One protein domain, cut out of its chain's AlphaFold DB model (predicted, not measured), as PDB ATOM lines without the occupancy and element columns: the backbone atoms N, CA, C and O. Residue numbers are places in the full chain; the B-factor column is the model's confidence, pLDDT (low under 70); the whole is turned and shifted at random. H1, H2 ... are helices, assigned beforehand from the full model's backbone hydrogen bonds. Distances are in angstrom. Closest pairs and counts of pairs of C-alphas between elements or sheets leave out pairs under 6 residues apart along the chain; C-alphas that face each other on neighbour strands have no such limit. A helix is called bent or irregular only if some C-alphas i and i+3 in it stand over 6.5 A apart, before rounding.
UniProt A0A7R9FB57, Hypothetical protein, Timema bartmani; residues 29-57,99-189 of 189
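This is residues 29 to 57 and 99 to 189 of the 189 residues of the protein "Hypothetical protein" of Timema bartmani (UniProt A0A7R9FB57). One very long helix, H4, meets H3 near their ends as an L; H1 and loop residues 42 to 57 sit in the corner. Residues 154 to 189 stick out as a long arm, and residues 99 to 109, with H2, stick out elsewhere. The printed part has 120 residues, with four named helices in the order H1, H2, H3, H4 along the chain and no named strand; its class is all helix, with 88 of the 120 printed residues in the helices, and the whole is extended, with a radius of gyration of the C-alphas of 25.0 A and spans of 80 by 40 by 27 A.

H1, residues 29 to 41, is close to but not clearly touching H3, residues 115 to 130 (closest C-alphas Phe 38 and Arg 120, 7.2 A), at a steep tilt of 45 degrees, the same way. H4, residues 135 to 187, is likewise close to H1 at Leu 40 and Arg 142, 7.6 A between C-alphas. H2, residues 100 to 105, is apart from H4. Every O i to N i+4 pair is within hydrogen-bond range in H1 and H3, 1 of 2 in H2, 45 of 49 in H4.

H1 begins at C-alpha 29 (33.693, 4.647, 20.582). H4, 74.3 A long, is irregular, C-alphas 136 and 139 being 8.4 A apart, and ends at C-alpha 187 (42.147, 41.726, -17.951).

Residues 58 to 98 are not printed; C-alphas 57 and 99 are 33.9 A apart. pLDDT is under 70 at residues 99 to 113, 115 and 189.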
ATOM      1  N   SER A  29      34.846   3.740  20.627       73.12
ATOM      2  CA  SER A  29      33.693   4.647  20.582       73.12
ATOM      3  C   SER A  29      32.487   4.132  21.361       73.12
ATOM      4  O   SER A  29      31.798   4.914  22.015       73.12
ATOM      5  N   GLU A  30      32.237   2.826  21.317       74.25
ATOM      6  CA  GLU A  30      31.177   2.191  22.099       74.25
ATOM      7  C   GLU A  30      31.520   2.240  23.594       74.25
ATOM      8  O   GLU A  30      30.686   2.605  24.417       74.25
ATOM      9  N   VAL A  31      32.780   1.977  23.950       76.06
ATOM     10  CA  VAL A  31      33.257   2.093  25.336       76.06
ATOM     11  C   VAL A  31      33.149   3.534  25.836       76.06
ATOM     12  O   VAL A  31      32.618   3.765  26.917       76.06
ATOM     13  N   LEU A  32      33.603   4.518  25.055       76.94
ATOM     14  CA  LEU A  32      33.568   5.929  25.452       76.94
ATOM     15  C   LEU A  32      32.145   6.475  25.572       76.94
ATOM     16  O   LEU A  32      31.863   7.210  26.514       76.94
ATOM     17  N   SER A  33      31.246   6.118  24.653       79.56
ATOM     18  CA  SER A  33      29.841   6.548  24.725       79.56
ATOM     19  C   SER A  33      29.143   5.992  25.968       79.56
ATOM     20  O   SER A  33      28.443   6.730  26.663       79.56
ATOM     21  N   ARG A  34      29.418   4.732  26.311       76.19
ATOM     22  CA  ARG A  34      28.914   4.078  27.525       76.19
ATOM     23  C   ARG A  34      29.542   4.622  28.809       76.19
ATOM     24  O   ARG A  34      28.851   4.857  29.800       76.19
ATOM     25  N   ALA A  35      30.848   4.878  28.804       75.94
ATOM     26  CA  ALA A  35      31.532   5.505  29.931       75.94
ATOM     27  C   ALA A  35      30.982   6.915  30.192       75.94
ATOM     28  O   ALA A  35      30.776   7.308  31.340       75.94
ATOM     29  N   TYR A  36      30.690   7.656  29.124       79.38
ATOM     30  CA  TYR A  36      30.092   8.977  29.206       79.38
ATOM     31  C   TYR A  36      28.668   8.934  29.779       79.38
ATOM     32  O   TYR A  36      28.362   9.730  30.668       79.38
ATOM     33  N   SER A  37      27.820   7.979  29.370       80.38
ATOM     34  CA  SER A  37      26.487   7.820  29.972       80.38
ATOM     35  C   SER A  37      26.567   7.507  31.468       80.38
ATOM     36  O   SER A  37      25.874   8.148  32.258       80.38
ATOM     37  N   PHE A  38      27.477   6.624  31.890       80.19
ATOM     38  CA  PHE A  38      27.671   6.331  33.313       80.19
ATOM     39  C   PHE A  38      28.191   7.523  34.119       80.19
ATOM     40  O   PHE A  38      27.737   7.741  35.240       80.19
ATOM     41  N   ASN A  39      29.090   8.333  33.555       77.00
ATOM     42  CA  ASN A  39      29.588   9.538  34.223       77.00
ATOM     43  C   ASN A  39      28.490  10.606  34.392       77.00
ATOM     44  O   ASN A  39      28.527  11.394  35.332       77.00
ATOM     45  N   LEU A  40      27.491  10.637  33.505       78.00
ATOM     46  CA  LEU A  40      26.333  11.530  33.631       78.00
ATOM     47  C   LEU A  40      25.268  11.004  34.610       78.00
ATOM     48  O   LEU A  40      24.553  11.804  35.228       78.00
ATOM     49  N   GLU A  41      25.154   9.682  34.751       81.06
ATOM     50  CA  GLU A  41      24.311   9.035  35.765       81.06
ATOM     51  C   GLU A  41      24.893   9.215  37.172       81.06
ATOM     52  O   GLU A  41      24.183   9.649  38.082       81.06
ATOM     53  N   ILE A  42      26.187   8.928  37.334       79.12
ATOM     54  CA  ILE A  42      26.913   8.965  38.608       79.12
ATOM     55  C   ILE A  42      28.106   9.926  38.469       79.12
ATOM     56  O   ILE A  42      29.258   9.496  38.362       79.12
ATOM     57  N   PRO A  43      27.850  11.244  38.449       81.25
ATOM     58  CA  PRO A  43      28.903  12.236  38.314       81.25
ATOM     59  C   PRO A  43      29.795  12.288  39.555       81.25
ATOM     60  O   PRO A  43      29.324  12.224  40.694       81.25
ATOM     61  N   VAL A  44      31.097  12.457  39.331       79.38
ATOM     62  CA  VAL A  44      32.062  12.806  40.385       79.38
ATOM     63  C   VAL A  44      31.766  14.235  40.861       79.38
ATOM     64  O   VAL A  44      31.370  15.082  40.054       79.38
ATOM     65  N   ASP A  45      31.908  14.526  42.155       77.00
ATOM     66  CA  ASP A  45      31.496  15.825  42.711       77.00
ATOM     67  C   ASP A  45      32.411  16.958  42.238       77.00
ATOM     68  O   ASP A  45      31.946  18.078  41.986       77.00
ATOM     69  N   LYS A  46      33.715  16.681  42.118       77.00
ATOM     70  CA  LYS A  46      34.743  17.671  41.756       77.00
ATOM     71  C   LYS A  46      35.641  17.199  40.603       77.00
ATOM     72  O   LYS A  46      36.847  17.044  40.801       77.00
ATOM     73  N   PRO A  47      35.101  16.993  39.389       77.62
ATOM     74  CA  PRO A  47      35.947  16.728  38.241       77.62
ATOM     75  C   PRO A  47      36.725  17.998  37.873       77.62
ATOM     76  O   PRO A  47      36.196  19.107  37.950       77.62
ATOM     77  N   LEU A  48      37.986  17.836  37.469       77.50
ATOM     78  CA  LEU A  48      38.840  18.953  37.050       77.50
ATOM     79  C   LEU A  48      38.381  19.556  35.711       77.50
ATOM     80  O   LEU A  48      38.513  20.756  35.489       77.50
ATOM     81  N   TRP A  49      37.831  18.722  34.827       81.81
ATOM     82  CA  TRP A  49      37.344  19.119  33.512       81.81
ATOM     83  C   TRP A  49      36.121  18.297  33.107       81.81
ATOM     84  O   TRP A  49      35.863  17.225  33.658       81.81
ATOM     85  N   TYR A  50      35.367  18.794  32.130       82.44
ATOM     86  CA  TYR A  50      34.248  18.055  31.561       82.44
ATOM     87  C   TYR A  50      34.746  16.794  30.827       82.44
ATOM     88  O   TYR A  50      35.662  16.917  30.011       82.44
ATOM     89  N   PRO A  51      34.171  15.595  31.060       76.12
ATOM     90  CA  PRO A  51      34.625  14.349  30.440       76.12
ATOM     91  C   PRO A  51      34.230  14.301  28.960       76.12
ATOM     92  O   PRO A  51      33.306  13.603  28.552       76.12
ATOM     93  N   SER A  52      34.921  15.080  28.137       72.38
ATOM     94  CA  SER A  52      34.760  15.077  26.695       72.38
ATOM     95  C   SER A  52      36.006  14.507  26.042       72.38
ATOM     96  O   SER A  52      37.089  15.079  26.121       72.38
ATOM     97  N   GLY A  53      35.810  13.385  25.358       71.06
ATOM     98  CA  GLY A  53      36.763  12.812  24.423       71.06
ATOM     99  C   GLY A  53      36.206  12.861  23.006       71.06
ATOM    100  O   GLY A  53      34.997  12.973  22.796       71.06
ATOM    101  N   PHE A  54      37.093  12.770  22.026       70.56
ATOM    102  CA  PHE A  54      36.730  12.546  20.635       70.56
ATOM    103  C   PHE A  54      37.475  11.307  20.141       70.56
ATOM    104  O   PHE A  54      38.633  11.089  20.492       70.56
ATOM    105  N   VAL A  55      36.796  10.474  19.356       72.25
ATOM    106  CA  VAL A  55      37.397   9.277  18.762       72.25
ATOM    107  C   VAL A  55      37.800   9.605  17.341       72.25
ATOM    108  O   VAL A  55      36.984  10.063  16.542       72.25
ATOM    109  N   THR A  56      39.062   9.358  17.014       77.94
ATOM    110  CA  THR A  56      39.592   9.569  15.669       77.94
ATOM    111  C   THR A  56      39.951   8.241  15.033       77.94
ATOM    112  O   THR A  56      40.621   7.421  15.651       77.94
ATOM    113  N   LYS A  57      39.561   8.049  13.769       75.50
ATOM    114  CA  LYS A  57      39.974   6.880  12.974       75.50
ATOM    115  C   LYS A  57      41.424   6.984  12.488       75.50
ATOM    116  O   LYS A  57      42.066   5.975  12.229       75.50
ATOM    117  N   HIS A  99      57.410  -4.720  38.686       53.50
ATOM    118  CA  HIS A  99      58.063  -6.019  38.603       53.50
ATOM    119  C   HIS A  99      57.231  -6.929  37.679       53.50
ATOM    120  O   HIS A  99      56.003  -6.856  37.682       53.50
ATOM    121  N   GLN A 100      57.863  -7.806  36.893       55.06
ATOM    122  CA  GLN A 100      57.152  -8.690  35.950       55.06
ATOM    123  C   GLN A 100      56.069  -9.549  36.647       55.06
ATOM    124  O   GLN A 100      55.067  -9.904  36.037       55.06
ATOM    125  N   SER A 101      56.247  -9.815  37.947       57.03
ATOM    126  CA  SER A 101      55.284 -10.504  38.815       57.03
ATOM    127  C   SER A 101      54.032  -9.687  39.151       57.03
ATOM    128  O   SER A 101      52.989 -10.274  39.409       57.03
ATOM    129  N   ASP A 102      54.099  -8.353  39.147       54.06
ATOM    130  CA  ASP A 102      52.928  -7.504  39.396       54.06
ATOM    131  C   ASP A 102      52.018  -7.478  38.164       54.06
ATOM    132  O   ASP A 102      50.802  -7.461  38.289       54.06
ATOM    133  N   VAL A 103      52.586  -7.568  36.958       54.22
ATOM    134  CA  VAL A 103      51.806  -7.729  35.716       54.22
ATOM    135  C   VAL A 103      50.999  -9.031  35.736       54.22
ATOM    136  O   VAL A 103      49.890  -9.083  35.215       54.22
ATOM    137  N   GLU A 104      51.552 -10.063  36.369       54.31
ATOM    138  CA  GLU A 104      50.917 -11.357  36.602       54.31
ATOM    139  C   GLU A 104      49.887 -11.313  37.748       54.31
ATOM    140  O   GLU A 104      48.822 -11.906  37.628       54.31
ATOM    141  N   ALA A 105      50.132 -10.569  38.829       54.69
ATOM    142  CA  ALA A 105      49.167 -10.407  39.925       54.69
ATOM    143  C   ALA A 105      47.994  -9.459  39.588       54.69
ATOM    144  O   ALA A 105      46.906  -9.588  40.149       54.69
ATOM    145  N   PHE A 106      48.215  -8.509  38.676       49.69
ATOM    146  CA  PHE A 106      47.221  -7.572  38.145       49.69
ATOM    147  C   PHE A 106      46.803  -7.920  36.710       49.69
ATOM    148  O   PHE A 106      46.269  -7.060  36.000       49.69
ATOM    149  N   SER A 107      47.032  -9.160  36.259       44.81
ATOM    150  CA  SER A 107      46.441  -9.620  35.010       44.81
ATOM    151  C   SER A 107      44.930  -9.543  35.171       44.81
ATOM    152  O   SER A 107      44.347 -10.160  36.060       44.81
ATOM    153  N   PHE A 108      44.302  -8.711  34.345       46.84
ATOM    154  CA  PHE A 108      42.856  -8.580  34.250       46.84
ATOM    155  C   PHE A 108      42.272  -9.884  33.686       46.84
ATOM    156  O   PHE A 108      41.826  -9.925  32.541       46.84
ATOM    157  N   ASP A 109      42.271 -10.953  34.478       46.47
ATOM    158  CA  ASP A 109      41.446 -12.126  34.220       46.47
ATOM    159  C   ASP A 109      40.011 -11.740  34.581       46.47
ATOM    160  O   ASP A 109      39.522 -11.906  35.699       46.47
ATOM    161  N   ILE A 110      39.347 -11.114  33.611       48.59
ATOM    162  CA  ILE A 110      37.915 -10.848  33.646       48.59
ATOM    163  C   ILE A 110      37.229 -12.194  33.377       48.59
ATOM    164  O   ILE A 110      36.810 -12.479  32.255       48.59
ATOM    165  N   GLU A 111      37.105 -13.031  34.407       50.75
ATOM    166  CA  GLU A 111      36.080 -14.082  34.463       50.75
ATOM    167  C   GLU A 111      34.702 -13.403  34.507       50.75
ATOM    168  O   GLU A 111      34.107 -13.213  35.560       50.75
ATOM    169  N   THR A 112      34.264 -12.925  33.341       53.84
ATOM    170  CA  THR A 112      32.988 -12.273  33.006       53.84
ATOM    171  C   THR A 112      32.033 -11.941  34.173       53.84
ATOM    172  O   THR A 112      30.973 -12.562  34.285       53.84
ATOM    173  N   PRO A 113      32.271 -10.877  34.966       54.50
ATOM    174  CA  PRO A 113      31.190  -9.939  35.213       54.50
ATOM    175  C   PRO A 113      30.923  -9.179  33.904       54.50
ATOM    176  O   PRO A 113      31.843  -8.953  33.113       54.50
ATOM    177  N   ASP A 114      29.678  -8.783  33.643       70.25
ATOM    178  CA  ASP A 114      29.389  -7.843  32.557       70.25
ATOM    179  C   ASP A 114      30.385  -6.671  32.653       70.25
ATOM    180  O   ASP A 114      30.521  -6.046  33.706       70.25
ATOM    181  N   ILE A 115      31.127  -6.393  31.573       68.00
ATOM    182  CA  ILE A 115      32.112  -5.300  31.501       68.00
ATOM    183  C   ILE A 115      31.476  -3.993  32.000       68.00
ATOM    184  O   ILE A 115      32.132  -3.160  32.627       68.00
ATOM    185  N   MET A 116      30.172  -3.834  31.769       72.31
ATOM    186  CA  MET A 116      29.387  -2.698  32.235       72.31
ATOM    187  C   MET A 116      29.238  -2.655  33.758       72.31
ATOM    188  O   MET A 116      29.396  -1.586  34.348       72.31
ATOM    189  N   ASP A 117      28.990  -3.794  34.399       75.12
ATOM    190  CA  ASP A 117      28.924  -3.902  35.857       75.12
ATOM    191  C   ASP A 117      30.294  -3.692  36.490       75.12
ATOM    192  O   ASP A 117      30.404  -3.007  37.509       75.12
ATOM    193  N   TYR A 118      31.355  -4.189  35.850       73.12
ATOM    194  CA  TYR A 118      32.723  -3.885  36.254       73.12
ATOM    195  C   TYR A 118      32.974  -2.369  36.252       73.12
ATOM    196  O   TYR A 118      33.317  -1.802  37.290       73.12
ATOM    197  N   PHE A 119      32.711  -1.676  35.136       74.06
ATOM    198  CA  PHE A 119      32.903  -0.223  35.055       74.06
ATOM    199  C   PHE A 119      32.014   0.552  36.033       74.06
ATOM    200  O   PHE A 119      32.477   1.526  36.637       74.06
ATOM    201  N   ARG A 120      30.763   0.124  36.234       78.75
ATOM    202  CA  ARG A 120      29.851   0.730  37.214       78.75
ATOM    203  C   ARG A 120      30.405   0.591  38.634       78.75
ATOM    204  O   ARG A 120      30.450   1.580  39.368       78.75
ATOM    205  N   ASN A 121      30.873  -0.597  39.005       78.94
ATOM    206  CA  ASN A 121      31.466  -0.859  40.316       78.94
ATOM    207  C   ASN A 121      32.789  -0.110  40.507       78.94
ATOM    208  O   ASN A 121      33.019   0.436  41.585       78.94
ATOM    209  N   CYS A 122      33.616   0.012  39.466       78.50
ATOM    210  CA  CYS A 122      34.815   0.850  39.489       78.50
ATOM    211  C   CYS A 122      34.480   2.328  39.701       78.50
ATOM    212  O   CYS A 122      35.156   2.996  40.480       78.50
ATOM    213  N   LEU A 123      33.434   2.846  39.054       78.69
ATOM    214  CA  LEU A 123      33.021   4.241  39.207       78.69
ATOM    215  C   LEU A 123      32.491   4.516  40.625       78.69
ATOM    216  O   LEU A 123      32.907   5.486  41.262       78.69
ATOM    217  N   ILE A 124      31.629   3.638  41.147       82.62
ATOM    218  CA  ILE A 124      31.094   3.731  42.517       82.62
ATOM    219  C   ILE A 124      32.218   3.570  43.546       82.62
ATOM    220  O   ILE A 124      32.316   4.352  44.495       82.62
ATOM    221  N   GLY A 125      33.086   2.578  43.349       81.38
ATOM    222  CA  GLY A 125      34.236   2.309  44.203       81.38
ATOM    223  C   GLY A 125      35.226   3.470  44.200       81.38
ATOM    224  O   GLY A 125      35.633   3.929  45.263       81.38
ATOM    225  N   GLY A 126      35.545   4.023  43.030       83.25
ATOM    226  CA  GLY A 126      36.366   5.223  42.896       83.25
ATOM    227  C   GLY A 126      35.756   6.411  43.641       83.25
ATOM    228  O   GLY A 126      36.425   7.034  44.462       83.25
ATOM    229  N   LYS A 127      34.461   6.680  43.446       81.94
ATOM    230  CA  LYS A 127      33.751   7.756  44.155       81.94
ATOM    231  C   LYS A 127      33.823   7.588  45.679       81.94
ATOM    232  O   LYS A 127      34.188   8.527  46.384       81.94
ATOM    233  N   LYS A 128      33.544   6.383  46.182       80.94
ATOM    234  CA  LYS A 128      33.481   6.086  47.622       80.94
ATOM    235  C   LYS A 128      34.853   6.003  48.294       80.94
ATOM    236  O   LYS A 128      35.025   6.528  49.389       80.94
ATOM    237  N   TYR A 129      35.812   5.320  47.677       79.19
ATOM    238  CA  TYR A 129      37.084   4.964  48.313       79.19
ATOM    239  C   TYR A 129      38.240   5.870  47.883       79.19
ATOM    240  O   TYR A 129      39.013   6.297  48.739       79.19
ATOM    241  N   LEU A 130      38.347   6.199  46.590       77.62
ATOM    242  CA  LEU A 130      39.435   7.037  46.069       77.62
ATOM    243  C   LEU A 130      39.162   8.524  46.325       77.62
ATOM    244  O   LEU A 130      40.003   9.222  46.888       77.62
ATOM    245  N   PHE A 131      37.972   8.993  45.952       78.81
ATOM    246  CA  PHE A 131      37.587  10.401  46.093       78.81
ATOM    247  C   PHE A 131      36.911  10.716  47.432       78.81
ATOM    248  O   PHE A 131      36.778  11.888  47.779       78.81
ATOM    249  N   LYS A 132      36.544   9.681  48.206       80.31
ATOM    250  CA  LYS A 132      35.890   9.800  49.522       80.31
ATOM    251  C   LYS A 132      34.634  10.684  49.478       80.31
ATOM    252  O   LYS A 132      34.377  11.457  50.398       80.31
ATOM    253  N   GLU A 133      33.877  10.599  48.388       80.88
ATOM    254  CA  GLU A 133      32.675  11.400  48.152       80.88
ATOM    255  C   GLU A 133      31.420  10.700  48.691       80.88
ATOM    256  O   GLU A 133      31.310   9.472  48.686       80.88
ATOM    257  N   ASP A 134      30.441  11.497  49.122       78.31
ATOM    258  CA  ASP A 134      29.128  10.999  49.524       78.31
ATOM    259  C   ASP A 134      28.270  10.720  48.279       78.31
ATOM    260  O   ASP A 134      27.985  11.607  47.472       78.31
ATOM    261  N   ILE A 135      27.840   9.466  48.132       71.56
ATOM    262  CA  ILE A 135      27.044   8.992  46.995       71.56
ATOM    263  C   ILE A 135      25.655   9.655  46.967       71.56
ATOM    264  O   ILE A 135      25.042   9.733  45.906       71.56
ATOM    265  N   SER A 136      25.163  10.192  48.088       75.88
ATOM    266  CA  SER A 136      23.849  10.847  48.157       75.88
ATOM    267  C   SER A 136      23.802  12.230  47.480       75.88
ATOM    268  O   SER A 136      22.724  12.704  47.110       75.88
ATOM    269  N   ASN A 137      24.949  12.880  47.236       76.38
ATOM    270  CA  ASN A 137      25.016  14.286  46.804       76.38
ATOM    271  C   ASN A 137      24.966  14.502  45.272       76.38
ATOM    272  O   ASN A 137      25.469  15.498  44.737       76.38
ATOM    273  N   ILE A 138      24.315  13.588  44.546       76.31
ATOM    274  CA  ILE A 138      24.216  13.583  43.073       76.31
ATOM    275  C   ILE A 138      23.697  14.916  42.485       76.31
ATOM    276  O   ILE A 138      24.250  15.372  41.475       76.31
ATOM    277  N   PRO A 139      22.691  15.609  43.069       82.06
ATOM    278  CA  PRO A 139      22.178  16.856  42.491       82.06
ATOM    279  C   PRO A 139      23.229  17.972  42.406       82.06
ATOM    280  O   PRO A 139      23.265  18.734  41.433       82.06
ATOM    281  N   LYS A 140      24.119  18.066  43.401       83.19
ATOM    282  CA  LYS A 140      25.190  19.069  43.428       83.19
ATOM    283  C   LYS A 140      26.257  18.769  42.377       83.19
ATOM    284  O   LYS A 140      26.658  19.678  41.646       83.19
ATOM    285  N   ALA A 141      26.664  17.504  42.270       83.00
ATOM    286  CA  ALA A 141      27.618  17.035  41.270       83.00
ATOM    287  C   ALA A 141      27.122  17.304  39.840       83.00
ATOM    288  O   ALA A 141      27.862  17.843  39.015       83.00
ATOM    289  N   ARG A 142      25.828  17.076  39.571       83.69
ATOM    290  CA  ARG A 142      25.194  17.413  38.283       83.69
ATOM    291  C   ARG A 142      25.315  18.892  37.924       83.69
ATOM    292  O   ARG A 142      25.681  19.227  36.798       83.69
ATOM    293  N   LYS A 143      25.054  19.791  38.879       86.38
ATOM    294  CA  LYS A 143      25.201  21.240  38.657       86.38
ATOM    295  C   LYS A 143      26.654  21.622  38.360       86.38
ATOM    296  O   LYS A 143      26.888  22.515  37.547       86.38
ATOM    297  N   ASN A 144      27.618  20.961  39.000       86.31
ATOM    298  CA  ASN A 144      29.036  21.207  38.749       86.31
ATOM    299  C   ASN A 144      29.460  20.734  37.350       86.31
ATOM    300  O   ASN A 144      30.049  21.509  36.600       86.31
ATOM    301  N   ILE A 145      29.068  19.521  36.947       86.88
ATOM    302  CA  ILE A 145      29.325  19.016  35.590       86.88
ATOM    303  C   ILE A 145      28.695  19.917  34.525       86.88
ATOM    304  O   ILE A 145      29.332  20.179  33.509       86.88
ATOM    305  N   TYR A 146      27.489  20.445  34.754       87.62
ATOM    306  CA  TYR A 146      26.876  21.388  33.816       87.62
ATOM    307  C   TYR A 146      27.702  22.675  33.656       87.62
ATOM    308  O   TYR A 146      27.895  23.157  32.541       87.62
ATOM    309  N   ARG A 147      28.250  23.220  34.749       88.94
ATOM    310  CA  ARG A 147      29.152  24.383  34.677       88.94
ATOM    311  C   ARG A 147      30.413  24.063  33.879       88.94
ATOM    312  O   ARG A 147      30.813  24.862  33.038       88.94
ATOM    313  N   LEU A 148      31.001  22.889  34.109       88.88
ATOM    314  CA  LEU A 148      32.174  22.426  33.367       88.88
ATOM    315  C   LEU A 148      31.860  22.192  31.886       88.88
ATOM    316  O   LEU A 148      32.690  22.515  31.048       88.88
ATOM    317  N   TYR A 149      30.662  21.710  31.546       89.25
ATOM    318  CA  TYR A 149      30.203  21.591  30.160       89.25
ATOM    319  C   TYR A 149      30.158  22.952  29.455       89.25
ATOM    320  O   TYR A 149      30.649  23.089  28.334       89.25
ATOM    321  N   VAL A 150      29.585  23.970  30.110       91.44
ATOM    322  CA  VAL A 150      29.525  25.331  29.552       91.44
ATOM    323  C   VAL A 150      30.935  25.894  29.376       91.44
ATOM    324  O   VAL A 150      31.248  26.425  28.312       91.44
ATOM    325  N   LEU A 151      31.797  25.731  30.383       90.38
ATOM    326  CA  LEU A 151      33.194  26.160  30.320       90.38
ATOM    327  C   LEU A 151      33.936  25.492  29.155       90.38
ATOM    328  O   LEU A 151      34.552  26.175  28.342       90.38
ATOM    329  N   ASP A 152      33.825  24.173  29.044       88.56
ATOM    330  CA  ASP A 152      34.435  23.386  27.978       88.56
ATOM    331  C   ASP A 152      33.956  23.828  26.586       88.56
ATOM    332  O   ASP A 152      34.762  24.003  25.667       88.56
ATOM    333  N   ARG A 153      32.652  24.094  26.436       88.88
ATOM    334  CA  ARG A 153      32.078  24.609  25.188       88.88
ATOM    335  C   ARG A 153      32.642  25.981  24.828       88.88
ATOM    336  O   ARG A 153      33.008  26.186  23.672       88.88
ATOM    337  N   ILE A 154      32.717  26.896  25.795       92.75
ATOM    338  CA  ILE A 154      33.284  28.237  25.595       92.75
ATOM    339  C   ILE A 154      34.745  28.120  25.163       92.75
ATOM    340  O   ILE A 154      35.129  28.706  24.153       92.75
ATOM    341  N   VAL A 155      35.543  27.321  25.872       89.06
ATOM    342  CA  VAL A 155      36.972  27.149  25.580       89.06
ATOM    343  C   VAL A 155      37.193  26.555  24.189       89.06
ATOM    344  O   VAL A 155      38.031  27.068  23.449       89.06
ATOM    345  N   ARG A 156      36.399  25.559  23.768       86.06
ATOM    346  CA  ARG A 156      36.459  25.039  22.390       86.06
ATOM    347  C   ARG A 156      36.110  26.091  21.349       86.06
ATOM    348  O   ARG A 156      36.820  26.210  20.356       86.06
ATOM    349  N   VAL A 157      35.024  26.838  21.550       92.44
ATOM    350  CA  VAL A 157      34.605  27.879  20.600       92.44
ATOM    351  C   VAL A 157      35.687  28.950  20.480       92.44
ATOM    352  O   VAL A 157      36.081  29.285  19.366       92.44
ATOM    353  N   LEU A 158      36.228  29.421  21.605       93.38
ATOM    354  CA  LEU A 158      37.330  30.382  21.618       93.38
ATOM    355  C   LEU A 158      38.567  29.833  20.902       93.38
ATOM    356  O   LEU A 158      39.141  30.535  20.077       93.38
ATOM    357  N   PHE A 159      38.945  28.579  21.149       89.62
ATOM    358  CA  PHE A 159      40.065  27.933  20.465       89.62
ATOM    359  C   PHE A 159      39.894  27.935  18.938       89.62
ATOM    360  O   PHE A 159      40.799  28.360  18.217       89.62
ATOM    361  N   PHE A 160      38.723  27.537  18.429       88.94
ATOM    362  CA  PHE A 160      38.460  27.548  16.987       88.94
ATOM    363  C   PHE A 160      38.375  28.965  16.405       88.94
ATOM    364  O   PHE A 160      38.842  29.179  15.287       88.94
ATOM    365  N   ILE A 161      37.856  29.944  17.156       94.44
ATOM    366  CA  ILE A 161      37.871  31.359  16.752       94.44
ATOM    367  C   ILE A 161      39.309  31.870  16.645       94.44
ATOM    368  O   ILE A 161      39.651  32.505  15.652       94.44
ATOM    369  N   LEU A 162      40.171  31.571  17.620       92.94
ATOM    370  CA  LEU A 162      41.577  31.978  17.587       92.94
ATOM    371  C   LEU A 162      42.302  31.363  16.384       92.94
ATOM    372  O   LEU A 162      43.000  32.077  15.667       92.94
ATOM    373  N   ILE A 163      42.086  30.076  16.097       91.31
ATOM    374  CA  ILE A 163      42.633  29.443  14.887       91.31
ATOM    375  C   ILE A 163      42.113  30.141  13.626       91.31
ATOM    376  O   ILE A 163      42.896  30.459  12.729       91.31
ATOM    377  N   ALA A 164      40.812  30.420  13.551       92.56
ATOM    378  CA  ALA A 164      40.237  31.105  12.402       92.56
ATOM    379  C   ALA A 164      40.863  32.496  12.205       92.56
ATOM    380  O   ALA A 164      41.285  32.826  11.099       92.56
ATOM    381  N   VAL A 165      40.990  33.283  13.274       95.06
ATOM    382  CA  VAL A 165      41.495  34.662  13.230       95.06
ATOM    383  C   VAL A 165      42.992  34.737  12.949       95.06
ATOM    384  O   VAL A 165      43.409  35.572  12.150       95.06
ATOM    385  N   TYR A 166      43.801  33.884  13.576       92.75
ATOM    386  CA  TYR A 166      45.262  33.990  13.512       92.75
ATOM    387  C   TYR A 166      45.909  33.100  12.449       92.75
ATOM    388  O   TYR A 166      47.029  33.385  12.035       92.75
ATOM    389  N   VAL A 167      45.226  32.051  11.982       91.75
ATOM    390  CA  VAL A 167      45.775  31.118  10.985       91.75
ATOM    391  C   VAL A 167      44.997  31.191   9.675       91.75
ATOM    392  O   VAL A 167      45.583  31.440   8.624       91.75
ATOM    393  N   VAL A 168      43.674  31.017   9.722       91.12
ATOM    394  CA  VAL A 168      42.867  30.832   8.503       91.12
ATOM    395  C   VAL A 168      42.626  32.148   7.761       91.12
ATOM    396  O   VAL A 168      42.878  32.221   6.559       91.12
ATOM    397  N   LEU A 169      42.176  33.202   8.450       92.81
ATOM    398  CA  LEU A 169      41.875  34.499   7.833       92.81
ATOM    399  C   LEU A 169      43.110  35.165   7.200       92.81
ATOM    400  O   LEU A 169      42.993  35.639   6.071       92.81
ATOM    401  N   PRO A 170      44.302  35.199   7.832       93.38
ATOM    402  CA  PRO A 170      45.486  35.790   7.214       93.38
ATOM    403  C   PRO A 170      45.946  35.009   5.983       93.38
ATOM    404  O   PRO A 170      46.294  35.624   4.972       93.38
ATOM    405  N   PHE A 171      45.895  33.673   6.046       92.81
ATOM    406  CA  PHE A 171      46.210  32.796   4.920       92.81
ATOM    407  C   PHE A 171      45.251  33.030   3.745       92.81
ATOM    408  O   PHE A 171      45.693  33.296   2.627       92.81
ATOM    409  N   TRP A 172      43.942  33.022   4.009       90.88
ATOM    410  CA  TRP A 172      42.917  33.267   2.995       90.88
ATOM    411  C   TRP A 172      43.029  34.668   2.391       90.88
ATOM    412  O   TRP A 172      43.012  34.824   1.173       90.88
ATOM    413  N   ASN A 173      43.229  35.693   3.222       93.06
ATOM    414  CA  ASN A 173      43.416  37.065   2.757       93.06
ATOM    415  C   ASN A 173      44.674  37.211   1.886       93.06
ATOM    416  O   ASN A 173      44.675  37.992   0.937       93.06
ATOM    417  N   ALA A 174      45.752  36.480   2.186       92.38
ATOM    418  CA  ALA A 174      46.946  36.462   1.346       92.38
ATOM    419  C   ALA A 174      46.678  35.799  -0.013       92.38
ATOM    420  O   ALA A 174      47.035  36.380  -1.040       92.38
ATOM    421  N   ALA A 175      46.002  34.648  -0.025       93.19
ATOM    422  CA  ALA A 175      45.616  33.952  -1.250       93.19
ATOM    423  C   ALA A 175      44.665  34.797  -2.117       93.19
ATOM    424  O   ALA A 175      44.899  34.957  -3.313       93.19
ATOM    425  N   LEU A 176      43.650  35.420  -1.509       94.31
ATOM    426  CA  LEU A 176      42.707  36.300  -2.204       94.31
ATOM    427  C   LEU A 176      43.421  37.494  -2.842       94.31
ATOM    428  O   LEU A 176      43.176  37.805  -4.004       94.31
ATOM    429  N   ARG A 177      44.351  38.139  -2.122       93.56
ATOM    430  CA  ARG A 177      45.154  39.238  -2.685       93.56
ATOM    431  C   ARG A 177      45.987  38.794  -3.887       93.56
ATOM    432  O   ARG A 177      46.130  39.569  -4.827       93.56
ATOM    433  N   GLN A 178      46.553  37.588  -3.859       93.88
ATOM    434  CA  GLN A 178      47.298  37.051  -5.004       93.88
ATOM    435  C   GLN A 178      46.375  36.768  -6.193       93.88
ATOM    436  O   GLN A 178      46.712  37.119  -7.320       93.88
ATOM    437  N   TRP A 179      45.197  36.199  -5.939       92.50
ATOM    438  CA  TRP A 179      44.208  35.909  -6.974       92.50
ATOM    439  C   TRP A 179      43.655  37.177  -7.640       92.50
ATOM    440  O   TRP A 179      43.576  37.233  -8.864       92.50
ATOM    441  N   LEU A 180      43.356  38.223  -6.862       95.00
ATOM    442  CA  LEU A 180      42.914  39.515  -7.401       95.00
ATOM    443  C   LEU A 180      43.989  40.151  -8.294       95.00
ATOM    444  O   LEU A 180      43.695  40.519  -9.425       95.00
ATOM    445  N   LYS A 181      45.256  40.169  -7.849       93.75
ATOM    446  CA  LYS A 181      46.382  40.649  -8.675       93.75
ATOM    447  C   LYS A 181      46.515  39.883  -9.994       93.75
ATOM    448  O   LYS A 181      46.844  40.468 -11.023       93.75
ATOM    449  N   PHE A 182      46.288  38.571  -9.961       93.12
ATOM    450  CA  PHE A 182      46.329  37.730 -11.152       93.12
ATOM    451  C   PHE A 182      45.195  38.069 -12.128       93.12
ATOM    452  O   PHE A 182      45.451  38.190 -13.324       93.12
ATOM    453  N   GLN A 183      43.974  38.289 -11.629       91.38
ATOM    454  CA  GLN A 183      42.861  38.744 -12.466       91.38
ATOM    455  C   GLN A 183      43.152  40.103 -13.103       91.38
ATOM    456  O   GLN A 183      43.015  40.231 -14.318       91.38
ATOM    457  N   ASP A 184      43.630  41.074 -12.323       91.19
ATOM    458  CA  ASP A 184      43.973  42.403 -12.843       91.19
ATOM    459  C   ASP A 184      45.016  42.313 -13.970       91.19
ATOM    460  O   ASP A 184      44.923  43.030 -14.964       91.19
ATOM    461  N   THR A 185      45.975  41.387 -13.862       91.44
ATOM    462  CA  THR A 185      47.008  41.169 -14.890       91.44
ATOM    463  C   THR A 185      46.431  40.595 -16.190       91.44
ATOM    464  O   THR A 185      46.884  40.972 -17.261       91.44
ATOM    465  N   ILE A 186      45.437  39.703 -16.114       91.50
ATOM    466  CA  ILE A 186      44.830  39.066 -17.298       91.50
ATOM    467  C   ILE A 186      43.911  40.024 -18.054       91.50
ATOM    468  O   ILE A 186      43.860  39.987 -19.277       91.50
ATOM    469  N   PHE A 187      43.151  40.852 -17.337       88.06
ATOM    470  CA  PHE A 187      42.147  41.726 -17.951       88.06
ATOM    471  C   PHE A 187      42.684  43.116 -18.338       88.06
ATOM    472  O   PHE A 187      41.938  43.905 -18.912       88.06
ATOM    473  N   SER A 188      43.951  43.428 -18.032       77.06
ATOM    474  CA  SER A 188      44.617  44.677 -18.447       77.06
ATOM    475  C   SER A 188      45.559  44.530 -19.653       77.06
ATOM    476  O   SER A 188      46.112  45.537 -20.098       77.06
ATOM    477  N   SER A 189      45.724  43.314 -20.188       64.19
ATOM    478  CA  SER A 189      46.467  42.993 -21.421       64.19
ATOM    479  C   SER A 189      45.533  42.717 -22.591       64.19
ATOM    480  O   SER A 189      45.831  43.192 -23.707       64.19
TER     481      SER A 189